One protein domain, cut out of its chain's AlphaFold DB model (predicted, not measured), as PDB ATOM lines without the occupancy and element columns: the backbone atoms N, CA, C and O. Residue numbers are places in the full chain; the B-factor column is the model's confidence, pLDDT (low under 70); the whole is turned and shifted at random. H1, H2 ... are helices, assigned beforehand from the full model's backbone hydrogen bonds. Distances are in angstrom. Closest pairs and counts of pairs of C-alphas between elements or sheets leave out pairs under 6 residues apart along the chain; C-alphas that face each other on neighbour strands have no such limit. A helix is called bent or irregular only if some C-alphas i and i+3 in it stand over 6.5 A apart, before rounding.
ATOM      1  N   TYR A  10      44.439  27.678 177.888       83.88
ATOM      2  CA  TYR A  10      44.518  26.343 177.289       83.88
ATOM      3  C   TYR A  10      45.673  25.498 177.859       83.88
ATOM      4  O   TYR A  10      45.594  24.270 177.826       83.88
ATOM      5  N   LEU A  11      46.717  26.129 178.413       87.88
ATOM      6  CA  LEU A  11      47.837  25.428 179.045       87.88
ATOM      7  C   LEU A  11      47.454  24.741 180.362       87.88
ATOM      8  O   LEU A  11      48.158  23.829 180.785       87.88
ATOM      9  N   ASP A  12      46.338  25.120 180.987       89.00
ATOM     10  CA  ASP A  12      45.932  24.602 182.301       89.00
ATOM     11  C   ASP A  12      45.602  23.100 182.281       89.00
ATOM     12  O   ASP A  12      45.629  22.437 183.319       89.00
ATOM     13  N   ASN A  13      45.310  22.553 181.098       88.81
ATOM     14  CA  ASN A  13      44.942  21.150 180.916       88.81
ATOM     15  C   ASN A  13      46.056  20.288 180.304       88.81
ATOM     16  O   ASN A  13      45.851  19.083 180.157       88.81
ATOM     17  N   VAL A  14      47.209  20.872 179.958       91.81
ATOM     18  CA  VAL A  14      48.316  20.167 179.293       91.81
ATOM     19  C   VAL A  14      49.078  19.305 180.301       91.81
ATOM     20  O   VAL A  14      49.560  19.797 181.321       91.81
ATOM     21  N   LYS A  15      49.217  18.010 180.008       92.81
ATOM     22  CA  LYS A  15      49.897  17.019 180.864       92.81
ATOM     23  C   LYS A  15      51.104  16.360 180.207       92.81
ATOM     24  O   LYS A  15      51.801  15.589 180.863       92.81
ATOM     25  N   SER A  16      51.359  16.635 178.933       92.31
ATOM     26  CA  SER A  16      52.520  16.131 178.199       92.31
ATOM     27  C   SER A  16      52.859  17.037 177.012       92.31
ATOM     28  O   SER A  16      52.007  17.784 176.539       92.31
ATOM     29  N   TYR A  17      54.093  16.964 176.495       87.88
ATOM     30  CA  TYR A  17      54.492  17.741 175.310       87.88
ATOM     31  C   TYR A  17      53.601  17.449 174.097       87.88
ATOM     32  O   TYR A  17      53.273  18.362 173.355       87.88
ATOM     33  N   ASN A  18      53.134  16.208 173.927       88.50
ATOM     34  CA  ASN A  18      52.288  15.815 172.794       88.50
ATOM     35  C   ASN A  18      50.895  16.471 172.803       88.50
ATOM     36  O   ASN A  18      50.181  16.393 171.810       88.50
ATOM     37  N   GLU A  19      50.498  17.086 173.918       91.00
ATOM     38  CA  GLU A  19      49.244  17.832 174.052       91.00
ATOM     39  C   GLU A  19      49.413  19.328 173.732       91.00
ATOM     40  O   GLU A  19      48.428  20.067 173.715       91.00
ATOM     41  N   LEU A  20      50.642  19.795 173.478       87.88
ATOM     42  CA  LEU A  20      50.890  21.166 173.036       87.88
ATOM     43  C   LEU A  20      50.478  21.346 171.564       87.88
ATOM     44  O   LEU A  20      50.665  20.430 170.760       87.88
ATOM     45  N   PRO A  21      49.977  22.536 171.176       83.50
ATOM     46  CA  PRO A  21      49.748  22.874 169.776       83.50
ATOM     47  C   PRO A  21      50.991  22.623 168.916       83.50
ATOM     48  O   PRO A  21      52.108  22.963 169.315       83.50
ATOM     49  N   GLU A  22      50.793  22.101 167.707       77.00
ATOM     50  CA  GLU A  22      51.870  21.789 166.756       77.00
ATOM     51  C   GLU A  22      52.770  23.000 166.469       77.00
ATOM     52  O   GLU A  22      53.994  22.877 166.406       77.00
ATOM     53  N   ALA A  23      52.174  24.194 166.405       73.00
ATOM     54  CA  ALA A  23      52.904  25.447 166.280       73.00
ATOM     55  C   ALA A  23      53.959  25.618 167.386       73.00
ATOM     56  O   ALA A  23      55.085  25.984 167.087       73.00
ATOM     57  N   ILE A  24      53.648  25.289 168.644       80.94
ATOM     58  CA  ILE A  24      54.611  25.368 169.755       80.94
ATOM     59  C   ILE A  24      55.671  24.278 169.612       80.94
ATOM     60  O   ILE A  24      56.861  24.554 169.735       80.94
ATOM     61  N   LEU A  25      55.253  23.048 169.306       80.50
ATOM     62  CA  LEU A  25      56.159  21.904 169.173       80.50
ATOM     63  C   LEU A  25      57.209  22.072 168.075       80.50
ATOM     64  O   LEU A  25      58.291  21.501 168.199       80.50
ATOM     65  N   THR A  26      56.898  22.857 167.046       77.38
ATOM     66  CA  THR A  26      57.781  23.139 165.906       77.38
ATOM     67  C   THR A  26      58.930  24.084 166.277       77.38
ATOM     68  O   THR A  26      60.004  24.007 165.688       77.38
ATOM     69  N   PHE A  27      58.735  24.955 167.272       68.62
ATOM     70  CA  PHE A  27      59.741  25.932 167.712       68.62
ATOM     71  C   PHE A  27      60.547  25.485 168.934       68.62
ATOM     72  O   PHE A  27      61.491  26.174 169.322       68.62
ATOM     73  N   LEU A  28      60.182  24.365 169.555       77.00
ATOM     74  CA  LEU A  28      60.874  23.848 170.727       77.00
ATOM     75  C   LEU A  28      62.032  22.932 170.313       77.00
ATOM     76  O   LEU A  28      61.773  21.891 169.704       77.00
ATOM     77  N   PRO A  29      63.289  23.270 170.670       78.06
ATOM     78  CA  PRO A  29      64.420  22.356 170.522       78.06
ATOM     79  C   PRO A  29      64.111  21.011 171.189       78.06
ATOM     80  O   PRO A  29      63.472  20.991 172.246       78.06
ATOM     81  N   GLU A  30      64.541  19.891 170.608       77.31
ATOM     82  CA  GLU A  30      64.233  18.557 171.152       77.31
ATOM     83  C   GLU A  30      64.694  18.406 172.608       77.31
ATOM     84  O   GLU A  30      64.002  17.781 173.412       77.31
ATOM     85  N   GLU A  31      65.786  19.073 172.977       79.75
ATOM     86  CA  GLU A  31      66.376  19.082 174.317       79.75
ATOM     87  C   GLU A  31      65.435  19.683 175.369       79.75
ATOM     88  O   GLU A  31      65.494  19.329 176.545       79.75
ATOM     89  N   THR A  32      64.512  20.565 174.969       74.62
ATOM     90  CA  THR A  32      63.514  21.112 175.904       74.62
ATOM     91  C   THR A  32      62.571  20.035 176.428       74.62
ATOM     92  O   THR A  32      62.085  20.156 177.551       74.62
ATOM     93  N   ARG A  33      62.373  18.941 175.677       80.81
ATOM     94  CA  ARG A  33      61.488  17.829 176.057       80.81
ATOM     95  C   ARG A  33      62.064  16.943 177.160       80.81
ATOM     96  O   ARG A  33      61.340  16.110 177.700       80.81
ATOM     97  N   GLU A  34      63.331  17.133 177.525       86.19
ATOM     98  CA  GLU A  34      63.945  16.472 178.681       86.19
ATOM     99  C   GLU A  34      63.461  17.064 180.017       86.19
ATOM    100  O   GLU A  34      63.524  16.400 181.054       86.19
ATOM    101  N   MET A  35      62.937  18.297 180.010       89.31
ATOM    102  CA  MET A  35      62.391  18.946 181.202       89.31
ATOM    103  C   MET A  35      60.966  18.448 181.506       89.31
ATOM    104  O   MET A  35      60.135  18.421 180.593       89.31
ATOM    105  N   PRO A  36      60.629  18.131 182.775       94.31
ATOM    106  CA  PRO A  36      59.261  17.798 183.169       94.31
ATOM    107  C   PRO A  36      58.258  18.874 182.737       94.31
ATOM    108  O   PRO A  36      58.482  20.070 182.932       94.31
ATOM    109  N   ILE A  37      57.144  18.449 182.139       92.19
ATOM    110  CA  ILE A  37      56.145  19.349 181.542       92.19
ATOM    111  C   ILE A  37      55.577  20.357 182.554       92.19
ATOM    112  O   ILE A  37      55.364  21.515 182.217       92.19
ATOM    113  N   ASP A  38      55.411  19.963 183.813       92.81
ATOM    114  CA  ASP A  38      54.948  20.810 184.916       92.81
ATOM    115  C   ASP A  38      55.937  21.935 185.269       92.81
ATOM    116  O   ASP A  38      55.519  23.006 185.710       92.81
ATOM    117  N   GLN A  39      57.233  21.729 185.022       91.38
ATOM    118  CA  GLN A  39      58.266  22.761 185.162       91.38
ATOM    119  C   GLN A  39      58.388  23.631 183.908       91.38
ATOM    120  O   GLN A  39      58.726  24.812 184.000       91.38
ATOM    121  N   PHE A  40      58.071  23.071 182.739       91.25
ATOM    122  CA  PHE A  40      58.096  23.791 181.471       91.25
ATOM    123  C   PHE A  40      56.909  24.747 181.293       91.25
ATOM    124  O   PHE A  40      57.091  25.867 180.816       91.25
ATOM    125  N   LEU A  41      55.697  24.345 181.690       92.06
ATOM    126  CA  LEU A  41      54.467  25.115 181.455       92.06
ATOM    127  C   LEU A  41      54.511  26.558 181.997       92.06
ATOM    128  O   LEU A  41      54.089  27.455 181.266       92.06
ATOM    129  N   PRO A  42      55.049  26.849 183.200       90.69
ATOM    130  CA  PRO A  42      55.208  28.227 183.670       90.69
ATOM    131  C   PRO A  42      56.166  29.064 182.808       90.69
ATOM    132  O   PRO A  42      55.924  30.251 182.589       90.69
ATOM    133  N   ILE A  43      57.239  28.453 182.295       88.44
ATOM    134  CA  ILE A  43      58.204  29.113 181.402       88.44
ATOM    135  C   ILE A  43      57.528  29.421 180.067       88.44
ATOM    136  O   ILE A  43      57.583  30.556 179.601       88.44
ATOM    137  N   LEU A  44      56.830  28.438 179.493       88.25
ATOM    138  CA  LEU A  44      56.062  28.609 178.264       88.25
ATOM    139  C   LEU A  44      54.983  29.691 178.421       88.25
ATOM    140  O   LEU A  44      54.863  30.553 177.555       88.25
ATOM    141  N   ARG A  45      54.247  29.706 179.539       89.75
ATOM    142  CA  ARG A  45      53.240  30.737 179.842       89.75
ATOM    143  C   ARG A  45      53.862  32.134 179.848       89.75
ATOM    144  O   ARG A  45      53.326  33.033 179.209       89.75
ATOM    145  N   ASN A  46      55.009  32.306 180.504       83.50
ATOM    146  CA  ASN A  46      55.727  33.581 180.510       83.50
ATOM    147  C   ASN A  46      56.214  33.978 179.114       83.50
ATOM    148  O   ASN A  46      56.063  35.134 178.739       83.50
ATOM    149  N   ILE A  47      56.745  33.040 178.325       79.94
ATOM    150  CA  ILE A  47      57.156  33.305 176.938       79.94
ATOM    151  C   ILE A  47      55.965  33.785 176.105       79.94
ATOM    152  O   ILE A  47      56.091  34.772 175.390       79.94
ATOM    153  N   LEU A  48      54.807  33.135 176.221       79.81
ATOM    154  CA  LEU A  48      53.600  33.522 175.487       79.81
ATOM    155  C   LEU A  48      53.064  34.887 175.938       79.81
ATOM    156  O   LEU A  48      52.649  35.683 175.102       79.81
ATOM    157  N   ILE A  49      53.123  35.193 177.236       80.12
ATOM    158  CA  ILE A  49      52.782  36.518 177.777       80.12
ATOM    159  C   ILE A  49      53.746  37.591 177.249       80.12
ATOM    160  O   ILE A  49      53.310  38.659 176.829       80.12
ATOM    161  N   GLU A  50      55.052  37.328 177.241       69.62
ATOM    162  CA  GLU A  50      56.050  38.250 176.684       69.62
ATOM    163  C   GLU A  50      55.911  38.399 175.162       69.62
ATOM    164  O   GLU A  50      56.089  39.492 174.634       69.62
ATOM    165  N   GLN A  51      55.520  37.347 174.442       67.00
ATOM    166  CA  GLN A  51      55.171  37.442 173.024       67.00
ATOM    167  C   GLN A  51      53.935  38.311 172.796       67.00
ATOM    168  O   GLN A  51      53.942  39.113 171.874       67.00
ATOM    169  N   GLN A  52      52.915  38.231 173.656       64.44
ATOM    170  CA  GLN A  52      51.771  39.148 173.593       64.44
ATOM    171  C   GLN A  52      52.168  40.604 173.888       64.44
ATOM    172  O   GLN A  52      51.550  41.528 173.365       64.44
ATOM    173  N   LYS A  53      53.209  40.830 174.702       63.91
ATOM    174  CA  LYS A  53      53.783  42.170 174.923       63.91
ATOM    175  C   LYS A  53      54.605  42.657 173.728       63.91
ATOM    176  O   LYS A  53      54.657  43.861 173.474       63.91
ATOM    177  N   ASN A  54      55.249  41.744 173.007       59.69
ATOM    178  CA  ASN A  54      56.021  42.052 171.813       59.69
ATOM    179  C   ASN A  54      55.089  42.206 170.614       59.69
ATOM    180  O   ASN A  54      54.762  41.248 169.919       59.69
TER     181      ASN A  54
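Overview. This is residues 10 to 54 of the 260 residues of an uncharacterized protein of Firmicutes bacterium AM31-12AC (UniProt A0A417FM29). One long helix, H4, makes the longest axis, and the chain before it, with three short helices H1, H2 and H3, makes a curl beside the first part of H4; residues 46 to 54, of which 46 to 53 belong to H4, stick out from this body as an arm. Helix-to-helix contacts are few: H1 comes near H4, while H2 and H3 are joined to the rest through links. The printed part has 45 residues with four named helices, in the order H1, H2, H3, H4, and no named strand, and its class is all helix. The whole is compact, with a radius of gyration of the C-alphas of 10.3 A, and the C-alphas span 27 by 21 by 17 A.

Along the chain. The longest helix, H4, holds residues 37 to 53, 17 residues, and measures 23.9 A from C-alpha 37 at (56.145, 19.349, 181.542) to C-alpha 53 at (53.783, 42.170, 174.923). It is neither bent nor irregular, but only just: C-alphas 39 and 42 are 6.4 A apart. H3 is residues 30 to 34, 7.8 A from first to last C-alpha. H2 is residues 22 to 27, 8.9 A long by the same measure. H1 is residues 10 to 13, beginning with C-alpha 10 at (44.518, 26.343, 177.289); it is neither bent nor irregular, but only just, with C-alphas 10 and 13 6.3 A apart.

Arrangement. H4 touches no helix. H1 and H4 are close but not clearly touching, with 2 pairs of C-alphas within 8 A; their closest C-alphas, those of Leu 11 and Leu 41, are 7.1 A apart. H3 and H4 meet only through their link. H2 is apart from H1, H3 and H4, and H1 is apart from H3. Of O i to N i+4 pairs, H4 has 11 of 13 within hydrogen-bond range, H2 has 1 of 2, and H3 has 0 of 1 but 2 of 2 O i to N i+3 pairs within range; H1 is too short for an O i to N i+4 pair.

Size, cuts and confidence. The two C-alphas farthest apart are those of Glu 34 and Lys 53, at 27.9 A. Without the residues that stand free, the body has 36 residues and spans 22 by 19 by 15 A. The printed part has no cut. The links from H2 to H3 and from H3 to H4 are tight, with 2 residues each; the link from H1 to H2, with 8 residues, is short, and no link is long. The mean pLDDT of the printed part is 82.8; residue 27 and residues 50 to 54 are under 70.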